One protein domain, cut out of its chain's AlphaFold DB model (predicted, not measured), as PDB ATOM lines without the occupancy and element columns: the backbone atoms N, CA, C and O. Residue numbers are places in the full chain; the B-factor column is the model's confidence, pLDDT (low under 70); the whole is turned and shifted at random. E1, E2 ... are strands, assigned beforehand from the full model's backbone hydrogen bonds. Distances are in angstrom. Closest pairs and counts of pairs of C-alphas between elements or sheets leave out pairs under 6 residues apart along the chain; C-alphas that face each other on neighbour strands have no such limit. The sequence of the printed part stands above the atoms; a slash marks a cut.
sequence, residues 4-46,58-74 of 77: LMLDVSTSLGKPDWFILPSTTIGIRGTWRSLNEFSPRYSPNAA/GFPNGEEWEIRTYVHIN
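Overview. This is residues 4 to 46 and 58 to 74 of the 77 residues of an uncharacterized protein of Winogradskyella sp (UniProt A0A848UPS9). The domain is one long, narrow, twisted ribbon of three antiparallel strands side by side, with E2 in the middle between E1 and E3. A loop of residues 13 to 22 turns round at one end of the ribbon, and the stretch without a named element, residues 35 to 46, lies beyond the other end, where the printed part is cut. The printed part has 60 residues, with no named helix and three named strands, E1, E2 and E3 along the chain, which also stand in the order E1, E2, E3 across the sheet; the class is all strand. The whole is extended, with a radius of gyration of the C-alphas of 18.7 A, and its outline is a rod of 62 by 19 by 15 A.

Along the chain. The inner strand E2 covers residues 23 to 34 and measures 34.6 A from first to last C-alpha, with C-alpha 23 at (171.425, 107.943, 129.186) and C-alpha 34 at (150.377, 124.236, 151.298). E3 covers residues 62 to 73, 35.6 A long, and ends with C-alpha 73 at (167.244, 108.093, 126.917). E1 covers residues 4 to 12, 26.7 A long, and begins with C-alpha 4 at (161.486, 124.676, 146.088).

Arrangement. The sheet is twisted, with C-alphas up to 4.7 A off its best plane, and its edge strands are E1 and E3. E2 and E3 are antiparallel neighbours, with 166 degrees between their directions. The C-alphas of Ile 27 and Thr 69 face each other at 4.5 A, and N 28 and O 68 are within hydrogen-bond range at 2.8 A, as are N 62 and O 34 at 2.9 A. E1 and E2 form a hairpin of antiparallel neighbours, with 172 degrees between their directions. The C-alphas of Ser 9 and Gly 26 face each other at 3.8 A. Across this pair N 4 and O 31 are 2.8 A apart and N 12 and O 23 are 2.9 A apart, both within hydrogen-bond range.

Size, cuts and confidence. The two C-alphas farthest apart are those of Trp 17 and Gly 58, 62.6 A. Residues 47 to 57 are not printed, and C-alphas 46 and 58 are 15.9 A apart across this cut, which falls in the link from E2 to E3. The link from E1 to E2, 10 residues, is short. The C-alphas of residues 35 to 46 lie 16 to 28 A from the mean of the C-alphas. The mean pLDDT of the printed part is 85.7, and residues 13 to 21 are under 70.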
ATOM      1  N   LEU A   4     160.039 124.850 146.204       96.31
ATOM      2  CA  LEU A   4     161.486 124.676 146.088       96.31
ATOM      3  C   LEU A   4     161.779 123.370 145.354       96.31
ATOM      4  O   LEU A   4     161.141 122.355 145.619       96.31
ATOM      5  N   MET A   5     162.741 123.389 144.432       97.12
ATOM      6  CA  MET A   5     163.084 122.236 143.600       97.12
ATOM      7  C   MET A   5     164.592 122.003 143.605       97.12
ATOM      8  O   MET A   5     165.363 122.939 143.407       97.12
ATOM      9  N   LEU A   6     164.991 120.748 143.792       97.31
ATOM     10  CA  LEU A   6     166.370 120.284 143.719       97.31
ATOM     11  C   LEU A   6     166.436 119.062 142.802       97.31
ATOM     12  O   LEU A   6     165.653 118.123 142.943       97.31
ATOM     13  N   ASP A   7     167.364 119.089 141.851       96.75
ATOM     14  CA  ASP A   7     167.584 118.023 140.878       96.75
ATOM     15  C   ASP A   7     169.040 117.570 140.955       96.75
ATOM     16  O   ASP A   7     169.955 118.396 140.905       96.75
ATOM     17  N   VAL A   8     169.241 116.264 141.102       95.44
ATOM     18  CA  VAL A   8     170.554 115.627 141.032       95.44
ATOM     19  C   VAL A   8     170.475 114.554 139.965       95.44
ATOM     20  O   VAL A   8     169.684 113.613 140.064       95.44
ATOM     21  N   SER A   9     171.315 114.683 138.949       92.94
ATOM     22  CA  SER A   9     171.381 113.736 137.847       92.94
ATOM     23  C   SER A   9     172.813 113.403 137.481       92.94
ATOM     24  O   SER A   9     173.744 114.173 137.713       92.94
ATOM     25  N   THR A  10     172.981 112.211 136.925       88.06
ATOM     26  CA  THR A  10     174.247 111.732 136.393       88.06
ATOM     27  C   THR A  10     174.029 111.137 135.014       88.06
ATOM     28  O   THR A  10     173.034 110.458 134.746       88.06
ATOM     29  N   SER A  11     174.971 111.418 134.124       85.81
ATOM     30  CA  SER A  11     174.986 110.860 132.780       85.81
ATOM     31  C   SER A  11     175.882 109.633 132.765       85.81
ATOM     32  O   SER A  11     177.061 109.705 133.112       85.81
ATOM     33  N   LEU A  12     175.324 108.505 132.337       77.62
ATOM     34  CA  LEU A  12     176.080 107.288 132.087       77.62
ATOM     35  C   LEU A  12     176.840 107.478 130.767       77.62
ATOM     36  O   LEU A  12     176.247 107.513 129.686       77.62
ATOM     37  N   GLY A  13     178.154 107.689 130.881       65.12
ATOM     38  CA  GLY A  13     179.068 107.805 129.745       65.12
ATOM     39  C   GLY A  13     179.200 106.484 128.986       65.12
ATOM     40  O   GLY A  13     179.048 105.410 129.563       65.12
ATOM     41  N   LYS A  14     179.477 106.576 127.680       62.00
ATOM     42  CA  LYS A  14     179.626 105.428 126.775       62.00
ATOM     43  C   LYS A  14     180.802 104.543 127.226       62.00
ATOM     44  O   LYS A  14     181.923 105.043 127.257       62.00
ATOM     45  N   PRO A  15     180.612 103.247 127.518       58.31
ATOM     46  CA  PRO A  15     181.694 102.280 127.391       58.31
ATOM     47  C   PRO A  15     181.990 102.103 125.894       58.31
ATOM     48  O   PRO A  15     181.057 101.872 125.127       58.31
ATOM     49  N   ASP A  16     183.255 102.173 125.464       59.50
ATOM     50  CA  ASP A  16     183.652 102.074 124.039       59.50
ATOM     51  C   ASP A  16     183.140 100.805 123.323       59.50
ATOM     52  O   ASP A  16     183.070 100.747 122.098       59.50
ATOM     53  N   TRP A  17     182.748  99.786 124.091       63.12
ATOM     54  CA  TRP A  17     182.253  98.492 123.627       63.12
ATOM     55  C   TRP A  17     180.714  98.353 123.635       63.12
ATOM     56  O   TRP A  17     180.214  97.293 123.259       63.12
ATOM     57  N   PHE A  18     179.944  99.377 124.049       59.50
ATOM     58  CA  PHE A  18     178.480  99.289 124.203       59.50
ATOM     59  C   PHE A  18     177.731 100.499 123.608       59.50
ATOM     60  O   PHE A  18     177.841 101.626 124.087       59.50
ATOM     61  N   ILE A  19     176.919 100.255 122.567       57.44
ATOM     62  CA  ILE A  19     176.175 101.261 121.773       57.44
ATOM     63  C   ILE A  19     174.875 101.681 122.487       57.44
ATOM     64  O   ILE A  19     173.796 101.676 121.899       57.44
ATOM     65  N   LEU A  20     174.924 102.013 123.777       63.03
ATOM     66  CA  LEU A  20     173.783 102.704 124.377       63.03
ATOM     67  C   LEU A  20     173.889 104.203 124.077       63.03
ATOM     68  O   LEU A  20     174.959 104.796 124.253       63.03
ATOM     69  N   PRO A  21     172.801 104.841 123.620       60.78
ATOM     70  CA  PRO A  21     172.778 106.285 123.513       60.78
ATOM     71  C   PRO A  21     172.911 106.911 124.908       60.78
ATOM     72  O   PRO A  21     172.548 106.295 125.914       60.78
ATOM     73  N   SER A  22     173.457 108.131 124.975       73.12
ATOM     74  CA  SER A  22     173.700 108.837 126.240       73.12
ATOM     75  C   SER A  22     172.446 108.795 127.114       73.12
ATOM     76  O   SER A  22     171.411 109.349 126.731       73.12
ATOM     77  N   THR A  23     172.538 108.107 128.251       82.25
ATOM     78  CA  THR A  23     171.425 107.943 129.186       82.25
ATOM     79  C   THR A  23     171.727 108.749 130.437       82.25
ATOM     80  O   THR A  23     172.767 108.558 131.065       82.25
ATOM     81  N   THR A  24     170.826 109.652 130.807       88.06
ATOM     82  CA  THR A  24     170.917 110.405 132.059       88.06
ATOM     83  C   THR A  24     169.889 109.856 133.023       88.06
ATOM     84  O   THR A  24     168.710 109.761 132.694       88.06
ATOM     85  N   ILE A  25     170.329 109.503 134.220       90.94
ATOM     86  CA  ILE A  25     169.445 109.115 135.313       90.94
ATOM     87  C   ILE A  25     169.464 110.222 136.357       90.94
ATOM     88  O   ILE A  25     170.504 110.832 136.606       90.94
ATOM     89  N   GLY A  26     168.321 110.498 136.966       94.38
ATOM     90  CA  GLY A  26     168.234 111.550 137.964       94.38
ATOM     91  C   GLY A  26     167.132 111.331 138.975       94.38
ATOM     92  O   GLY A  26     166.193 110.558 138.770       94.38
ATOM     93  N   ILE A  27     167.275 112.044 140.083       96.38
ATOM     94  CA  ILE A  27     166.273 112.185 141.123       96.38
ATOM     95  C   ILE A  27     165.995 113.671 141.325       96.38
ATOM     96  O   ILE A  27     166.902 114.501 141.380       96.38
ATOM     97  N   ARG A  28     164.717 114.010 141.430       97.56
ATOM     98  CA  ARG A  28     164.240 115.365 141.668       97.56
ATOM     99  C   ARG A  28     163.374 115.383 142.909       97.56
ATOM    100  O   ARG A  28     162.343 114.714 142.950       97.56
ATOM    101  N   GLY A  29     163.780 116.176 143.890       97.38
ATOM    102  CA  GLY A  29     162.974 116.517 145.052       97.38
ATOM    103  C   GLY A  29     162.294 117.860 144.828       97.38
ATOM    104  O   GLY A  29     162.937 118.833 144.435       97.38
ATOM    105  N   THR A  30     160.994 117.927 145.075       96.75
ATOM    106  CA  THR A  30     160.257 119.189 145.133       96.75
ATOM    107  C   THR A  30     159.558 119.290 146.473       96.75
ATOM    108  O   THR A  30     158.790 118.403 146.829       96.75
ATOM    109  N   TRP A  31     159.811 120.370 147.199       96.69
ATOM    110  CA  TRP A  31     159.087 120.709 148.418       96.69
ATOM    111  C   TRP A  31     158.139 121.871 148.146       96.69
ATOM    112  O   TRP A  31     158.471 122.793 147.393       96.69
ATOM    113  N   ARG A  32     156.951 121.830 148.745       95.38
ATOM    114  CA  ARG A  32     155.928 122.864 148.599       95.38
ATOM    115  C   ARG A  32     155.281 123.161 149.940       95.38
ATOM    116  O   ARG A  32     154.872 122.233 150.634       95.38
ATOM    117  N   SER A  33     155.103 124.443 150.252       94.38
ATOM    118  CA  SER A  33     154.160 124.835 151.298       94.38
ATOM    119  C   SER A  33     152.729 124.781 150.764       94.38
ATOM    120  O   SER A  33     152.466 125.103 149.601       94.38
ATOM    121  N   LEU A  34     151.794 124.365 151.610       92.69
ATOM    122  CA  LEU A  34     150.377 124.236 151.298       92.69
ATOM    123  C   LEU A  34     149.559 125.156 152.205       92.69
ATOM    124  O   LEU A  34     149.793 125.212 153.408       92.69
ATOM    125  N   ASN A  35     148.591 125.854 151.621       89.88
ATOM    126  CA  ASN A  35     147.610 126.667 152.338       89.88
ATOM    127  C   ASN A  35     146.207 126.429 151.759       89.88
ATOM    128  O   ASN A  35     146.041 125.600 150.862       89.88
ATOM    129  N   GLU A  36     145.204 127.178 152.216       85.31
ATOM    130  CA  GLU A  36     143.802 127.058 151.786       85.31
ATOM    131  C   GLU A  36     143.569 127.240 150.276       85.31
ATOM    132  O   GLU A  36     142.551 126.792 149.757       85.31
ATOM    133  N   PHE A  37     144.521 127.836 149.553       87.81
ATOM    134  CA  PHE A  37     144.463 128.008 148.099       87.81
ATOM    135  C   PHE A  37     145.197 126.900 147.323       87.81
ATOM    136  O   PHE A  37     145.228 126.929 146.091       87.81
ATOM    137  N   SER A  38     145.810 125.928 148.005       88.19
ATOM    138  CA  SER A  38     146.490 124.798 147.370       88.19
ATOM    139  C   SER A  38     145.504 123.650 147.101       88.19
ATOM    140  O   SER A  38     144.948 123.108 148.052       88.19
ATOM    141  N   PRO A  39     145.353 123.164 145.850       86.94
ATOM    142  CA  PRO A  39     144.411 122.082 145.518       86.94
ATOM    143  C   PRO A  39     144.626 120.762 146.276       86.94
ATOM    144  O   PRO A  39     143.718 119.944 146.361       86.94
ATOM    145  N   ARG A  40     145.841 120.532 146.788       86.88
ATOM    146  CA  ARG A  40     146.229 119.326 147.541       86.88
ATOM    147  C   ARG A  40     146.149 119.505 149.060       86.88
ATOM    148  O   ARG A  40     146.431 118.572 149.802       86.88
ATOM    149  N   TYR A  41     145.782 120.692 149.538       89.75
ATOM    150  CA  TYR A  41     145.588 120.942 150.959       89.75
ATOM    151  C   TYR A  41     144.214 120.414 151.386       89.75
ATOM    152  O   TYR A  41     143.185 120.901 150.924       89.75
ATOM    153  N   SER A  42     144.194 119.398 152.251       86.12
ATOM    154  CA  SER A  42     142.956 118.756 152.716       86.12
ATOM    155  C   SER A  42     142.906 118.662 154.250       86.12
ATOM    156  O   SER A  42     142.928 117.570 154.812       86.12
ATOM    157  N   PRO A  43     142.850 119.803 154.963       84.31
ATOM    158  CA  PRO A  43     142.770 119.814 156.428       84.31
ATOM    159  C   PRO A  43     141.427 119.280 156.948       84.31
ATOM    160  O   PRO A  43     141.325 118.874 158.099       84.31
ATOM    161  N   ASN A  44     140.401 119.250 156.090       83.88
ATOM    162  CA  ASN A  44     139.071 118.751 156.429       83.88
ATOM    163  C   ASN A  44     138.892 117.259 156.100       83.88
ATOM    164  O   ASN A  44     137.768 116.758 156.151       83.88
ATOM    165  N   ALA A  45     139.963 116.550 155.725       83.06
ATOM    166  CA  ALA A  45     139.903 115.113 155.493       83.06
ATOM    167  C   ALA A  45     139.516 114.395 156.795       83.06
ATOM    168  O   ALA A  45     140.260 114.408 157.775       83.06
ATOM    169  N   ALA A  46     138.335 113.780 156.802       79.00
ATOM    170  CA  ALA A  46     137.845 112.982 157.917       79.00
ATOM    171  C   ALA A  46     138.044 111.486 157.648       79.00
ATOM    172  O   ALA A  46     138.021 111.066 156.488       79.00
ATOM    173  N   GLY A  58     142.096 127.876 161.488       81.19
ATOM    174  CA  GLY A  58     142.768 127.345 162.679       81.19
ATOM    175  C   GLY A  58     143.631 126.106 162.422       81.19
ATOM    176  O   GLY A  58     144.390 125.720 163.309       81.19
ATOM    177  N   PHE A  59     143.581 125.519 161.221       85.12
ATOM    178  CA  PHE A  59     144.530 124.482 160.823       85.12
ATOM    179  C   PHE A  59     145.868 125.103 160.397       85.12
ATOM    180  O   PHE A  59     145.876 126.151 159.743       85.12
ATOM    181  N   PRO A  60     147.007 124.486 160.757       88.00
ATOM    182  CA  PRO A  60     148.308 124.948 160.305       88.00
ATOM    183  C   PRO A  60     148.475 124.710 158.801       88.00
ATOM    184  O   PRO A  60     147.906 123.774 158.239       88.00
ATOM    185  N   ASN A  61     149.323 125.519 158.164       91.00
ATOM    186  CA  ASN A  61     149.767 125.254 156.797       91.00
ATOM    187  C   ASN A  61     150.390 123.856 156.692       91.00
ATOM    188  O   ASN A  61     151.047 123.380 157.620       91.00
ATOM    189  N   GLY A  62     150.191 123.220 155.542       90.31
ATOM    190  CA  GLY A  62     150.770 121.917 155.240       90.31
ATOM    191  C   GLY A  62     152.109 122.025 154.518       90.31
ATOM    192  O   GLY A  62     152.488 123.080 154.001       90.31
ATOM    193  N   GLU A  63     152.786 120.890 154.411       93.19
ATOM    194  CA  GLU A  63     153.985 120.723 153.598       93.19
ATOM    195  C   GLU A  63     153.857 119.458 152.752       93.19
ATOM    196  O   GLU A  63     153.349 118.437 153.217       93.19
ATOM    197  N   GLU A  64     154.319 119.519 151.507       94.19
ATOM    198  CA  GLU A  64     154.329 118.383 150.589       94.19
ATOM    199  C   GLU A  64     155.730 118.179 150.019       94.19
ATOM    200  O   GLU A  64     156.339 119.111 149.488       94.19
ATOM    201  N   TRP A  65     156.207 116.935 150.082       95.62
ATOM    202  CA  TRP A  65     157.402 116.476 149.382       95.62
ATOM    203  C   TRP A  65     157.004 115.596 148.201       95.62
ATOM    204  O   TRP A  65     156.259 114.630 148.344       95.62
ATOM    205  N   GLU A  66     157.556 115.897 147.033       95.81
ATOM    206  CA  GLU A  66     157.419 115.096 145.826       95.81
ATOM    207  C   GLU A  66     158.808 114.653 145.364       95.81
ATOM    208  O   GLU A  66     159.660 115.485 145.048       95.81
ATOM    209  N   ILE A  67     159.039 113.342 145.323       96.56
ATOM    210  CA  ILE A  67     160.307 112.742 144.896       96.56
ATOM    211  C   ILE A  67     160.054 112.001 143.586       96.56
ATOM    212  O   ILE A  67     159.240 111.080 143.535       96.56
ATOM    213  N   ARG A  68     160.738 112.406 142.515       97.19
ATOM    214  CA  ARG A  68     160.627 111.794 141.187       97.19
ATOM    215  C   ARG A  68     161.970 111.229 140.767       97.19
ATOM    216  O   ARG A  68     162.967 111.942 140.798       97.19
ATOM    217  N   THR A  69     161.990 109.986 140.317       95.81
ATOM    218  CA  THR A  69     163.118 109.434 139.565       95.81
ATOM    219  C   THR A  69     162.808 109.522 138.078       95.81
ATOM    220  O   THR A  69     161.653 109.409 137.663       95.81
ATOM    221  N   TYR A  70     163.825 109.776 137.265       94.12
ATOM    222  CA  TYR A  70     163.668 109.843 135.819       94.12
ATOM    223  C   TYR A  70     164.871 109.246 135.097       94.12
ATOM    224  O   TYR A  70     165.989 109.216 135.616       94.12
ATOM    225  N   VAL A  71     164.613 108.782 133.878       90.56
ATOM    226  CA  VAL A  71     165.620 108.302 132.936       90.56
ATOM    227  C   VAL A  71     165.401 109.051 131.628       90.56
ATOM    228  O   VAL A  71     164.336 108.957 131.021       90.56
ATOM    229  N   HIS A  72     166.397 109.814 131.198       88.44
ATOM    230  CA  HIS A  72     166.454 110.393 129.866       88.44
ATOM    231  C   HIS A  72     167.262 109.464 128.970       88.44
ATOM    232  O   HIS A  72     168.456 109.282 129.187       88.44
ATOM    233  N   ILE A  73     166.607 108.897 127.960       84.19
ATOM    234  CA  ILE A  73     167.244 108.093 126.917       84.19
ATOM    235  C   ILE A  73     167.278 108.959 125.664       84.19
ATOM    236  O   ILE A  73     166.228 109.342 125.148       84.19
ATOM    237  N   ASN A  74     168.470 109.293 125.178       78.31
ATOM    238  CA  ASN A  74     168.589 109.913 123.864       78.31
ATOM    239  C   ASN A  74     168.305 108.840 122.792       78.31
ATOM    240  O   ASN A  74     168.839 107.747 122.882       78.31
TER     241      ASN A  74